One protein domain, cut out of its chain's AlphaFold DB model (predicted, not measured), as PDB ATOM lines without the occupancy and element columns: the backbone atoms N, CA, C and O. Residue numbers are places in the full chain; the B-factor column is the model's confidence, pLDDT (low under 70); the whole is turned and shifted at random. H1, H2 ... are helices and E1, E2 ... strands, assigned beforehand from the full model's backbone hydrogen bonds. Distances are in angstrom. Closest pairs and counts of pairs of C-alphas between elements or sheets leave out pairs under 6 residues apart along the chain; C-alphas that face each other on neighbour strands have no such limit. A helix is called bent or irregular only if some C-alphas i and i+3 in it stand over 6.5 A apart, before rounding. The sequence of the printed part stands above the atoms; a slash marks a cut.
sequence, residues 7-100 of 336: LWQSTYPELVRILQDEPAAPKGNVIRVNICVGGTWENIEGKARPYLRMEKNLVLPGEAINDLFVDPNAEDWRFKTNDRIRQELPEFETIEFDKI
ATOM      1  N   LEU A   7     -10.690  21.526  13.181       75.75
ATOM      2  CA  LEU A   7     -10.216  22.809  12.657       75.75
ATOM      3  C   LEU A   7      -9.569  23.689  13.743       75.75
ATOM      4  O   LEU A   7      -8.570  24.366  13.501       75.75
ATOM      5  N   TRP A   8     -10.129  23.662  14.952       73.88
ATOM      6  CA  TRP A   8      -9.576  24.360  16.110       73.88
ATOM      7  C   TRP A   8      -8.413  23.578  16.725       73.88
ATOM      8  O   TRP A   8      -7.422  24.194  17.095       73.88
ATOM      9  N   GLN A   9      -8.481  22.242  16.751       76.81
ATOM     10  CA  GLN A   9      -7.378  21.386  17.207       76.81
ATOM     11  C   GLN A   9      -6.104  21.569  16.377       76.81
ATOM     12  O   GLN A   9      -5.014  21.607  16.940       76.81
ATOM     13  N   SER A  10      -6.222  21.705  15.052       77.38
ATOM     14  CA  SER A  10      -5.059  21.891  14.176       77.38
ATOM     15  C   SER A  10      -4.441  23.285  14.288       77.38
ATOM     16  O   SER A  10      -3.224  23.425  14.198       77.38
ATOM     17  N   THR A  11      -5.269  24.313  14.488       75.62
ATOM     18  CA  THR A  11      -4.824  25.716  14.522       75.62
ATOM     19  C   THR A  11      -4.392  26.149  15.929       75.62
ATOM     20  O   THR A  11      -3.464  26.938  16.077       75.62
ATOM     21  N   TYR A  12      -5.042  25.615  16.969       80.88
ATOM     22  CA  TYR A  12      -4.847  25.956  18.381       80.88
ATOM     23  C   TYR A  12      -4.871  24.696  19.267       80.88
ATOM     24  O   TYR A  12      -5.811  24.496  20.043       80.88
ATOM     25  N   PRO A  13      -3.836  23.840  19.199       78.62
ATOM     26  CA  PRO A  13      -3.810  22.553  19.902       78.62
ATOM     27  C   PRO A  13      -3.866  22.675  21.433       78.62
ATOM     28  O   PRO A  13      -4.306  21.753  22.112       78.62
ATOM     29  N   GLU A  14      -3.477  23.820  21.996       76.06
ATOM     30  CA  GLU A  14      -3.578  24.075  23.440       76.06
ATOM     31  C   GLU A  14      -4.983  24.518  23.878       76.06
ATOM     32  O   GLU A  14      -5.384  24.290  25.018       76.06
ATOM     33  N   LEU A  15      -5.777  25.096  22.968       72.31
ATOM     34  CA  LEU A  15      -7.111  25.616  23.284       72.31
ATOM     35  C   LEU A  15      -8.091  24.492  23.636       72.31
ATOM     36  O   LEU A  15      -8.971  24.677  24.470       72.31
ATOM     37  N   VAL A  16      -7.932  23.307  23.048       75.12
ATOM     38  CA  VAL A  16      -8.854  22.180  23.282       75.12
ATOM     39  C   VAL A  16      -8.709  21.551  24.663       75.12
ATOM     40  O   VAL A  16      -9.603  20.844  25.116       75.12
ATOM     41  N   ARG A  17      -7.605  21.843  25.359       74.62
ATOM     42  CA  ARG A  17      -7.338  21.367  26.721       74.62
ATOM     43  C   ARG A  17      -7.636  22.416  27.788       74.62
ATOM     44  O   ARG A  17      -7.560  22.104  28.971       74.62
ATOM     45  N   ILE A  18      -8.036  23.630  27.396       68.38
ATOM     46  CA  ILE A  18      -8.192  24.773  28.311       68.38
ATOM     47  C   ILE A  18      -9.251  24.549  29.405       68.38
ATOM     48  O   ILE A  18      -9.195  25.187  30.451       68.38
ATOM     49  N   LEU A  19     -10.201  23.631  29.184       65.31
ATOM     50  CA  LEU A  19     -11.258  23.277  30.142       65.31
ATOM     51  C   LEU A  19     -11.074  21.897  30.791       65.31
ATOM     52  O   LEU A  19     -11.898  21.519  31.617       65.31
ATOM     53  N   GLN A  20     -10.035  21.141  30.420       71.75
ATOM     54  CA  GLN A  20      -9.738  19.826  31.016       71.75
ATOM     55  C   GLN A  20      -9.061  19.939  32.390       71.75
ATOM     56  O   GLN A  20      -8.876  18.939  33.078       71.75
ATOM     57  N   ASP A  21      -8.679  21.154  32.770       66.38
ATOM     58  CA  ASP A  21      -8.178  21.502  34.093       66.38
ATOM     59  C   ASP A  21      -9.348  21.783  35.070       66.38
ATOM     60  O   ASP A  21     -10.496  21.457  34.786       66.38
ATOM     61  N   GLU A  22      -9.092  22.407  36.222       64.88
ATOM     62  CA  GLU A  22     -10.113  23.006  37.091       64.88
ATOM     63  C   GLU A  22     -10.359  24.482  36.691       64.88
ATOM     64  O   GLU A  22      -9.831  25.384  37.345       64.88
ATOM     65  N   PRO A  23     -11.153  24.801  35.643       59.53
ATOM     66  CA  PRO A  23     -11.313  26.175  35.142       59.53
ATOM     67  C   PRO A  23     -11.973  27.126  36.154       59.53
ATOM     68  O   PRO A  23     -11.936  28.341  35.982       59.53
ATOM     69  N   ALA A  24     -12.590  26.573  37.203       57.09
ATOM     70  CA  ALA A  24     -13.212  27.319  38.292       57.09
ATOM     71  C   ALA A  24     -12.302  27.485  39.524       57.09
ATOM     72  O   ALA A  24     -12.666  28.220  40.444       57.09
ATOM     73  N   ALA A  25     -11.144  26.818  39.571       61.47
ATOM     74  CA  ALA A  25     -10.203  26.972  40.669       61.47
ATOM     75  C   ALA A  25      -9.358  28.238  40.451       61.47
ATOM     76  O   ALA A  25      -8.730  28.390  39.401       61.47
ATOM     77  N   PRO A  26      -9.312  29.174  41.411       60.81
ATOM     78  CA  PRO A  26      -8.493  30.365  41.262       60.81
ATOM     79  C   PRO A  26      -7.010  30.002  41.411       60.81
ATOM     80  O   PRO A  26      -6.527  29.728  42.506       60.81
ATOM     81  N   LYS A  27      -6.273  30.017  40.296       65.69
ATOM     82  CA  LYS A  27      -4.854  29.613  40.245       65.69
ATOM     83  C   LYS A  27      -3.853  30.752  40.446       65.69
ATOM     84  O   LYS A  27      -2.664  30.562  40.219       65.69
ATOM     85  N   GLY A  28      -4.313  31.927  40.881       67.38
ATOM     86  CA  GLY A  28      -3.460  33.110  40.986       67.38
ATOM     87  C   GLY A  28      -3.078  33.626  39.597       67.38
ATOM     88  O   GLY A  28      -1.959  33.415  39.135       67.38
ATOM     89  N   ASN A  29      -4.014  34.279  38.907       76.94
ATOM     90  CA  ASN A  29      -3.763  34.766  37.555       76.94
ATOM     91  C   ASN A  29      -2.840  35.988  37.593       76.94
ATOM     92  O   ASN A  29      -2.978  36.879  38.434       76.94
ATOM     93  N   VAL A  30      -1.919  36.049  36.636       81.44
ATOM     94  CA  VAL A  30      -1.010  37.179  36.467       81.44
ATOM     95  C   VAL A  30      -1.467  37.990  35.263       81.44
ATOM     96  O   VAL A  30      -1.536  37.471  34.152       81.44
ATOM     97  N   ILE A  31      -1.762  39.268  35.480       83.94
ATOM     98  CA  ILE A  31      -2.045  40.234  34.419       83.94
ATOM     99  C   ILE A  31      -0.785  41.070  34.261       83.94
ATOM    100  O   ILE A  31      -0.440  41.862  35.144       83.94
ATOM    101  N   ARG A  32      -0.075  40.873  33.150       87.62
ATOM    102  CA  ARG A  32       1.213  41.523  32.925       87.62
ATOM    103  C   ARG A  32       1.428  42.014  31.510       87.62
ATOM    104  O   ARG A  32       0.900  41.412  30.581       87.62
ATOM    105  N   VAL A  33       2.261  43.043  31.372       89.12
ATOM    106  CA  VAL A  33       2.690  43.595  30.077       89.12
ATOM    107  C   VAL A  33       1.497  44.081  29.236       89.12
ATOM    108  O   VAL A  33       1.396  43.833  28.041       89.12
ATOM    109  N   ASN A  34       0.558  44.778  29.881       87.56
ATOM    110  CA  ASN A  34      -0.588  45.412  29.225       87.56
ATOM    111  C   ASN A  34      -0.422  46.929  29.184       87.56
ATOM    112  O   ASN A  34       0.205  47.507  30.069       87.56
ATOM    113  N   ILE A  35      -1.054  47.579  28.207       86.50
ATOM    114  CA  ILE A  35      -1.170  49.039  28.125       86.50
ATOM    115  C   ILE A  35      -2.653  49.392  28.262       86.50
ATOM    116  O   ILE A  35      -3.484  48.874  27.520       86.50
ATOM    117  N   CYS A  36      -2.992  50.259  29.212       85.62
ATOM    118  CA  CYS A  36      -4.338  50.787  29.416       85.62
ATOM    119  C   CYS A  36      -4.309  52.301  29.220       85.62
ATOM    120  O   CYS A  36      -3.482  52.971  29.826       85.62
ATOM    121  N   VAL A  37      -5.193  52.837  28.380       85.25
ATOM    122  CA  VAL A  37      -5.275  54.273  28.086       85.25
ATOM    123  C   VAL A  37      -6.647  54.781  28.503       85.25
ATOM    124  O   VAL A  37      -7.664  54.253  28.058       85.25
ATOM    125  N   GLY A  38      -6.687  55.786  29.374       77.50
ATOM    126  CA  GLY A  38      -7.928  56.412  29.827       77.50
ATOM    127  C   GLY A  38      -8.800  55.549  30.738       77.50
ATOM    128  O   GLY A  38      -9.955  55.907  30.956       77.50
ATOM    129  N   GLY A  39      -8.269  54.445  31.259       77.56
ATOM    130  CA  GLY A  39      -8.943  53.567  32.211       77.56
ATOM    131  C   GLY A  39      -8.087  53.299  33.445       77.56
ATOM    132  O   GLY A  39      -6.936  53.722  33.532       77.56
ATOM    133  N   THR A  40      -8.655  52.569  34.402       68.50
ATOM    134  CA  THR A  40      -7.937  52.090  35.584       68.50
ATOM    135  C   THR A  40      -8.093  50.576  35.696       68.50
ATOM    136  O   THR A  40      -9.183  50.030  35.529       68.50
ATOM    137  N   TRP A  41      -7.008  49.873  36.028       68.31
ATOM    138  CA  TRP A  41      -7.061  48.444  36.382       68.31
ATOM    139  C   TRP A  41      -7.609  48.214  37.803       68.31
ATOM    140  O   TRP A  41      -7.487  47.125  38.354       68.31
ATOM    141  N   GLU A  42      -8.180  49.244  38.431       60.75
ATOM    142  CA  GLU A  42      -8.531  49.257  39.851       60.75
ATOM    143  C   GLU A  42      -9.947  48.733  40.133       60.75
ATOM    144  O   GLU A  42     -10.236  48.332  41.261       60.75
ATOM    145  N   ASN A  43     -10.811  48.624  39.120       67.00
ATOM    146  CA  ASN A  43     -12.188  48.125  39.258       67.00
ATOM    147  C   ASN A  43     -12.289  46.587  39.332       67.00
ATOM    148  O   ASN A  43     -13.255  45.985  38.872       67.00
ATOM    149  N   ILE A  44     -11.286  45.931  39.918       74.94
ATOM    150  CA  ILE A  44     -11.314  44.494  40.192       74.94
ATOM    151  C   ILE A  44     -12.262  44.229  41.363       74.94
ATOM    152  O   ILE A  44     -12.042  44.746  42.466       74.94
ATOM    153  N   GLU A  45     -13.248  43.357  41.137       78.06
ATOM    154  CA  GLU A  45     -14.139  42.814  42.167       78.06
ATOM    155  C   GLU A  45     -13.342  42.330  43.390       78.06
ATOM    156  O   GLU A  45     -12.362  41.587  43.266       78.06
ATOM    157  N   GLY A  46     -13.768  42.718  44.594       80.19
ATOM    158  CA  GLY A  46     -12.994  42.501  45.821       80.19
ATOM    159  C   GLY A  46     -12.668  41.028  46.073       80.19
ATOM    160  O   GLY A  46     -11.578  40.703  46.538       80.19
ATOM    161  N   LYS A  47     -13.576  40.127  45.678       78.19
ATOM    162  CA  LYS A  47     -13.398  38.670  45.790       78.19
ATOM    163  C   LYS A  47     -12.315  38.100  44.865       78.19
ATOM    164  O   LYS A  47     -11.788  37.034  45.159       78.19
ATOM    165  N   ALA A  48     -11.982  38.783  43.768       75.88
ATOM    166  CA  ALA A  48     -10.973  38.340  42.805       75.88
ATOM    167  C   ALA A  48      -9.564  38.852  43.139       75.88
ATOM    168  O   ALA A  48      -8.580  38.215  42.772       75.88
ATOM    169  N   ARG A  49      -9.450  39.973  43.866       80.25
ATOM    170  CA  ARG A  49      -8.165  40.619  44.193       80.25
ATOM    171  C   ARG A  49      -7.115  39.694  44.829       80.25
ATOM    172  O   ARG A  49      -5.968  39.789  44.404       80.25
ATOM    173  N   PRO A  50      -7.442  38.783  45.770       84.06
ATOM    174  CA  PRO A  50      -6.448  37.869  46.345       84.06
ATOM    175  C   PRO A  50      -5.841  36.889  45.332       84.06
ATOM    176  O   PRO A  50      -4.795  36.302  45.591       84.06
ATOM    177  N   TYR A  51      -6.499  36.704  44.187       81.00
ATOM    178  CA  TYR A  51      -6.129  35.744  43.152       81.00
ATOM    179  C   TYR A  51      -5.561  36.410  41.899       81.00
ATOM    180  O   TYR A  51      -5.386  35.732  40.889       81.00
ATOM    181  N   LEU A  52      -5.305  37.720  41.935       82.19
ATOM    182  CA  LEU A  52      -4.783  38.475  40.806       82.19
ATOM    183  C   LEU A  52      -3.485  39.174  41.189       82.19
ATOM    184  O   LEU A  52      -3.407  39.866  42.202       82.19
ATOM    185  N   ARG A  53      -2.478  39.041  40.329       84.94
ATOM    186  CA  ARG A  53      -1.222  39.777  40.438       84.94
ATOM    187  C   ARG A  53      -1.034  40.642  39.203       84.94
ATOM    188  O   ARG A  53      -1.029  40.136  38.085       84.94
ATOM    189  N   MET A  54      -0.881  41.941  39.417       83.81
ATOM    190  CA  MET A  54      -0.590  42.910  38.364       83.81
ATOM    191  C   MET A  54       0.922  43.108  38.278       83.81
ATOM    192  O   MET A  54       1.548  43.421  39.288       83.81
ATOM    193  N   GLU A  55       1.516  42.953  37.098       87.44
ATOM    194  CA  GLU A  55       2.959  43.147  36.910       87.44
ATOM    195  C   GLU A  55       3.242  43.927  35.632       87.44
ATOM    196  O   GLU A  55       2.765  43.558  34.569       87.44
ATOM    197  N   LYS A  56       4.078  44.968  35.700       88.00
ATOM    198  CA  LYS A  56       4.603  45.639  34.496       88.00
ATOM    199  C   LYS A  56       3.498  46.046  33.497       88.00
ATOM    200  O   LYS A  56       3.631  45.832  32.300       88.00
ATOM    201  N   ASN A  57       2.370  46.556  33.987       87.81
ATOM    202  CA  ASN A  57       1.326  47.129  33.138       87.81
ATOM    203  C   ASN A  57       1.516  48.645  33.091       87.81
ATOM    204  O   ASN A  57       1.778  49.260  34.124       87.81
ATOM    205  N   LEU A  58       1.357  49.237  31.914       87.19
ATOM    206  CA  LEU A  58       1.417  50.675  31.711       87.19
ATOM    207  C   LEU A  58      -0.002  51.251  31.713       87.19
ATOM    208  O   LEU A  58      -0.863  50.785  30.969       87.19
ATOM    209  N   VAL A  59      -0.254  52.257  32.550       85.88
ATOM    210  CA  VAL A  59      -1.534  52.977  32.601       85.88
ATOM    211  C   VAL A  59      -1.283  54.421  32.206       85.88
ATOM    212  O   VAL A  59      -0.512  55.124  32.852       85.88
ATOM    213  N   LEU A  60      -1.928  54.847  31.129       85.44
ATOM    214  CA  LEU A  60      -1.816  56.170  30.541       85.44
ATOM    215  C   LEU A  60      -3.157  56.896  30.676       85.44
ATOM    216  O   LEU A  60      -4.213  56.256  30.639       85.44
ATOM    217  N   PRO A  61      -3.151  58.227  30.812       85.19
ATOM    218  CA  PRO A  61      -4.385  58.991  30.889       85.19
ATOM    219  C   PRO A  61      -5.080  59.046  29.516       85.19
ATOM    220  O   PRO A  61      -4.488  58.710  28.488       85.19
ATOM    221  N   GLY A  62      -6.363  59.413  29.491       81.75
ATOM    222  CA  GLY A  62      -7.207  59.288  28.292       81.75
ATOM    223  C   GLY A  62      -6.739  60.150  27.123       81.75
ATOM    224  O   GLY A  62      -6.807  59.723  25.974       81.75
ATOM    225  N   GLU A  63      -6.181  61.321  27.413       86.19
ATOM    226  CA  GLU A  63      -5.606  62.238  26.432       86.19
ATOM    227  C   GLU A  63      -4.453  61.624  25.624       86.19
ATOM    228  O   GLU A  63      -4.247  62.007  24.473       86.19
ATOM    229  N   ALA A  64      -3.758  60.615  26.165       84.44
ATOM    230  CA  ALA A  64      -2.659  59.947  25.473       84.44
ATOM    231  C   ALA A  64      -3.122  59.145  24.242       84.44
ATOM    232  O   ALA A  64      -2.290  58.769  23.417       84.44
ATOM    233  N   ILE A  65      -4.429  58.892  24.085       84.56
ATOM    234  CA  ILE A  65      -4.984  58.108  22.973       84.56
ATOM    235  C   ILE A  65      -4.659  58.721  21.603       84.56
ATOM    236  O   ILE A  65      -4.323  58.002  20.664       84.56
ATOM    237  N   ASN A  66      -4.693  60.052  21.497       83.31
ATOM    238  CA  ASN A  66      -4.455  60.753  20.236       83.31
ATOM    239  C   ASN A  66      -2.971  60.791  19.864       83.31
ATOM    240  O   ASN A  66      -2.640  60.866  18.681       83.31
ATOM    241  N   ASP A  67      -2.075  60.717  20.845       84.31
ATOM    242  CA  ASP A  67      -0.627  60.710  20.617       84.31
ATOM    243  C   ASP A  67      -0.099  59.302  20.352       84.31
ATOM    244  O   ASP A  67       0.894  59.120  19.649       84.31
ATOM    245  N   LEU A  68      -0.771  58.294  20.906       84.25
ATOM    246  CA  LEU A  68      -0.288  56.927  20.886       84.25
ATOM    247  C   LEU A  68      -0.646  56.183  19.590       84.25
ATOM    248  O   LEU A  68       0.143  55.354  19.135       84.25
ATOM    249  N   PHE A  69      -1.781  56.500  18.960       86.00
ATOM    250  CA  PHE A  69      -2.373  55.670  17.902       86.00
ATOM    251  C   PHE A  69      -2.659  56.409  16.601       86.00
ATOM    252  O   PHE A  69      -2.982  57.589  16.631       86.00
ATOM    253  N   VAL A  70      -2.516  55.724  15.461       83.56
ATOM    254  CA  VAL A  70      -2.510  56.319  14.112       83.56
ATOM    255  C   VAL A  70      -3.758  57.153  13.820       83.56
ATOM    256  O   VAL A  70      -3.610  58.330  13.491       83.56
ATOM    257  N   ASP A  71      -4.955  56.583  13.967       81.88
ATOM    258  CA  ASP A  71      -6.220  57.308  13.817       81.88
ATOM    259  C   ASP A  71      -7.325  56.693  14.696       81.88
ATOM    260  O   ASP A  71      -8.098  55.837  14.251       81.88
ATOM    261  N   PRO A  72      -7.438  57.154  15.954       74.62
ATOM    262  CA  PRO A  72      -8.496  56.755  16.869       74.62
ATOM    263  C   PRO A  72      -9.922  56.887  16.347       74.62
ATOM    264  O   PRO A  72     -10.771  56.047  16.644       74.62
ATOM    265  N   ASN A  73     -10.199  57.928  15.562       75.56
ATOM    266  CA  ASN A  73     -11.551  58.224  15.094       75.56
ATOM    267  C   ASN A  73     -11.968  57.282  13.960       75.56
ATOM    268  O   ASN A  73     -13.141  56.922  13.846       75.56
ATOM    269  N   ALA A  74     -11.007  56.848  13.141       77.81
ATOM    270  CA  ALA A  74     -11.217  55.825  12.121       77.81
ATOM    271  C   ALA A  74     -11.140  54.388  12.666       77.81
ATOM    272  O   ALA A  74     -11.378  53.441  11.912       77.81
ATOM    273  N   GLU A  75     -10.857  54.221  13.961       70.00
ATOM    274  CA  GLU A  75     -10.545  52.939  14.590       70.00
ATOM    275  C   GLU A  75      -9.283  52.266  13.994       70.00
ATOM    276  O   GLU A  75      -9.195  51.041  13.860       70.00
ATOM    277  N   ASP A  76      -8.281  53.074  13.635       77.06
ATOM    278  CA  ASP A  76      -6.925  52.620  13.333       77.06
ATOM    279  C   ASP A  76      -6.021  52.822  14.539       77.06
ATOM    280  O   ASP A  76      -5.579  53.915  14.898       77.06
ATOM    281  N   TRP A  77      -5.724  51.700  15.158       78.00
ATOM    282  CA  TRP A  77      -5.168  51.680  16.487       78.00
ATOM    283  C   TRP A  77      -3.729  51.186  16.540       78.00
ATOM    284  O   TRP A  77      -3.198  50.822  17.590       78.00
ATOM    285  N   ARG A  78      -3.090  51.132  15.373       81.94
ATOM    286  CA  ARG A  78      -1.663  50.867  15.281       81.94
ATOM    287  C   ARG A  78      -0.943  52.001  15.999       81.94
ATOM    288  O   ARG A  78      -1.405  53.142  15.977       81.94
ATOM    289  N   PHE A  79       0.178  51.712  16.646       82.56
ATOM    290  CA  PHE A  79       0.961  52.763  17.289       82.56
ATOM    291  C   PHE A  79       1.519  53.727  16.236       82.56
ATOM    292  O   PHE A  79       2.066  53.274  15.229       82.56
ATOM    293  N   LYS A  80       1.419  55.046  16.472       78.81
ATOM    294  CA  LYS A  80       2.065  56.059  15.609       78.81
ATOM    295  C   LYS A  80       3.574  55.836  15.556       78.81
ATOM    296  O   LYS A  80       4.177  55.854  14.488       78.81
ATOM    297  N   THR A  81       4.162  55.604  16.728       70.44
ATOM    298  CA  THR A  81       5.575  55.274  16.923       70.44
ATOM    299  C   THR A  81       5.700  54.318  18.102       70.44
ATOM    300  O   THR A  81       5.167  54.596  19.177       70.44
ATOM    301  N   ASN A  82       6.445  53.226  17.942       66.88
ATOM    302  CA  ASN A  82       6.676  52.279  19.036       66.88
ATOM    303  C   ASN A  82       7.700  52.780  20.067       66.88
ATOM    304  O   ASN A  82       7.902  52.111  21.072       66.88
ATOM    305  N   ASP A  83       8.352  53.923  19.850       69.88
ATOM    306  CA  ASP A  83       9.504  54.341  20.657       69.88
ATOM    307  C   ASP A  83       9.140  54.621  22.116       69.88
ATOM    308  O   ASP A  83       9.816  54.131  23.017       69.88
ATOM    309  N   ARG A  84       8.022  55.312  22.366       77.69
ATOM    310  CA  ARG A  84       7.527  55.560  23.728       77.69
ATOM    311  C   ARG A  84       7.154  54.261  24.447       77.69
ATOM    312  O   ARG A  84       7.561  54.039  25.582       77.69
ATOM    313  N   ILE A  85       6.431  53.369  23.770       82.44
ATOM    314  CA  ILE A  85       6.037  52.074  24.342       82.44
ATOM    315  C   ILE A  85       7.249  51.181  24.590       82.44
ATOM    316  O   ILE A  85       7.329  50.555  25.636       82.44
ATOM    317  N   ARG A  86       8.233  51.165  23.690       78.81
ATOM    318  CA  ARG A  86       9.482  50.418  23.881       78.81
ATOM    319  C   ARG A  86      10.326  50.956  25.036       78.81
ATOM    320  O   ARG A  86      11.065  50.185  25.633       78.81
ATOM    321  N   GLN A  87      10.237  52.250  25.342       81.75
ATOM    322  CA  GLN A  87      10.924  52.849  26.489       81.75
ATOM    323  C   GLN A  87      10.219  52.524  27.809       81.75
ATOM    324  O   GLN A  87      10.873  52.134  28.773       81.75
ATOM    325  N   GLU A  88       8.894  52.675  27.856       84.62
ATOM    326  CA  GLU A  88       8.108  52.524  29.088       84.62
ATOM    327  C   GLU A  88       7.737  51.060  29.388       84.62
ATOM    328  O   GLU A  88       7.572  50.678  30.547       84.62
ATOM    329  N   LEU A  89       7.631  50.223  28.354       88.00
ATOM    330  CA  LEU A  89       7.295  48.807  28.448       88.00
ATOM    331  C   LEU A  89       8.027  47.990  27.356       88.00
ATOM    332  O   LEU A  89       7.405  47.523  26.401       88.00
ATOM    333  N   PRO A  90       9.352  47.779  27.483       84.75
ATOM    334  CA  PRO A  90      10.179  47.125  26.456       84.75
ATOM    335  C   PRO A  90       9.789  45.669  26.169       84.75
ATOM    336  O   PRO A  90      10.089  45.153  25.099       84.75
ATOM    337  N   GLU A  91       9.126  45.011  27.123       85.44
ATOM    338  CA  GLU A  91       8.619  43.638  27.000       85.44
ATOM    339  C   GLU A  91       7.308  43.559  26.194       85.44
ATOM    340  O   GLU A  91       6.808  42.462  25.958       85.44
ATOM    341  N   PHE A  92       6.721  44.697  25.802       85.62
ATOM    342  CA  PHE A  92       5.466  44.725  25.059       85.62
ATOM    343  C   PHE A  92       5.659  44.304  23.602       85.62
ATOM    344  O   PHE A  92       6.360  44.959  22.828       85.62
ATOM    345  N   GLU A  93       4.944  43.253  23.209       81.31
ATOM    346  CA  GLU A  93       4.875  42.774  21.834       81.31
ATOM    347  C   GLU A  93       3.481  43.025  21.254       81.31
ATOM    348  O   GLU A  93       2.454  42.748  21.878       81.31
ATOM    349  N   THR A  94       3.429  43.552  20.031       75.06
ATOM    350  CA  THR A  94       2.164  43.720  19.314       75.06
ATOM    351  C   THR A  94       1.616  42.363  18.896       75.06
ATOM    352  O   THR A  94       2.318  41.584  18.250       75.06
ATOM    353  N   ILE A  95       0.342  42.110  19.186       73.12
ATOM    354  CA  ILE A  95      -0.354  40.910  18.720       73.12
ATOM    355  C   ILE A  95      -0.469  40.966  17.193       73.12
ATOM    356  O   ILE A  95      -1.027  41.907  16.627       73.12
ATOM    357  N   GLU A  96       0.027  39.933  16.516       73.81
ATOM    358  CA  GLU A  96      -0.086  39.790  15.065       73.81
ATOM    359  C   GLU A  96      -1.492  39.300  14.691       73.81
ATOM    360  O   GLU A  96      -1.702  38.123  14.401       73.81
ATOM    361  N   PHE A  97      -2.475  40.204  14.710       63.25
ATOM    362  CA  PHE A  97      -3.883  39.878  14.443       63.25
ATOM    363  C   PHE A  97      -4.106  39.180  13.086       63.25
ATOM    364  O   PHE A  97      -4.983  38.332  12.962       63.25
ATOM    365  N   ASP A  98      -3.256  39.429  12.090       68.81
ATOM    366  CA  ASP A  98      -3.320  38.741  10.790       68.81
ATOM    367  C   ASP A  98      -2.948  37.248  10.866       68.81
ATOM    368  O   ASP A  98      -3.167  36.480   9.918       68.81
ATOM    369  N   LYS A  99      -2.351  36.814  11.980       68.81
ATOM    370  CA  LYS A  99      -1.971  35.425  12.254       68.81
ATOM    371  C   LYS A  99      -2.913  34.728  13.237       68.81
ATOM    372  O   LYS A  99      -2.736  33.533  13.458       68.81
ATOM    373  N   ILE A 100      -3.923  35.419  13.774       67.62
ATOM    374  CA  ILE A 100      -4.943  34.818  14.644       67.62
ATOM    375  C   ILE A 100      -6.257  34.572  13.877       67.62
ATOM    376  O   ILE A 100      -6.571  35.264  12.914       67.62
TER     377      ILE A 100
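Overview. This is residues 7 to 100 of the 336 residues of the protein "SGNH_hydro domain-containing protein" of Planctomycetes bacterium (UniProt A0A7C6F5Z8). The model is a loose, open frame: a bent ribbon of two parallel strand pairs, E1 beside E3 and then E2 beside E4, with H2 and the small hairpin E5 and E6 beyond one end and a long arm with H1 at its tip reaching away from the other. H3 sits near E4, and residues 89 to 100 run from it back toward the open side. The printed part has 94 residues with three named helices and six named strands, in the order H1 E1 E2 E3 E4 H2 E5 E6 H3; the class is mixed, with under half of the residues in named elements. The radius of gyration of the C-alphas is 16.8 A, and the spans are 43 by 38 by 25 A.

Arrangement. E1, residues 29 to 32, and E3, residues 52 to 55, are parallel neighbours at 21 degrees; N 31 and O 53 are within hydrogen-bond range at 2.8 A. E1 runs on into E2, residues 35 to 37, at 72 degrees, and E3 runs on into E4, residues 58 to 60, at 81 degrees. E2 and E4 are parallel at 13 degrees, with N 36 and O 58 at 2.8 A. The closest C-alphas of E2 and H2, residues 62 to 68, are those of Val 37 and Gly 62, 5.4 A apart. E5, residues 69 to 71, and E6, residues 76 to 79, form an antiparallel hairpin at 150 degrees, with N 76 and O 71 at 2.8 A. The closest C-alphas of H2 and E6 are those of Leu 68 and Phe 79, 5.6 A apart. H3, residues 83 to 88, comes closest to E4 at the C-alphas of Glu 88 and Leu 58, 7.4 A apart; H2 and H3 are only just apart, at 8.4 A. H1, residues 7 to 11, touches no helix. Every O i to N i+4 pair is within hydrogen-bond range in H1 and H3; in H2 it is 1 of 3, beside 2 of 4 O i to N i+3 pairs.

Along the chain. H1 begins at C-alpha 7, (-10.216, 22.809, 12.657). E1 is 9.6 A long, E3 9.8 A and E6 8.8 A. H2 is 10.4 A long and neither bent nor irregular, but only just: C-alphas 63 and 66 are 6.5 A apart. H3, 8.7 A long, ends at C-alpha 88, (8.108, 52.524, 29.088).

Size, cuts and confidence. The C-alphas farthest apart are those of Gln 20 and Asp 67, 43.2 A. Residues 18 to 24 stand free. The links H1 to E1, 17 residues, and E2 to E3, 14 residues, are long. The printed part has no cut. Its mean pLDDT is 77.5, and residues 18 to 19, 21 to 28, 40 to 43, 82 to 83 and 97 to 100 are under 70.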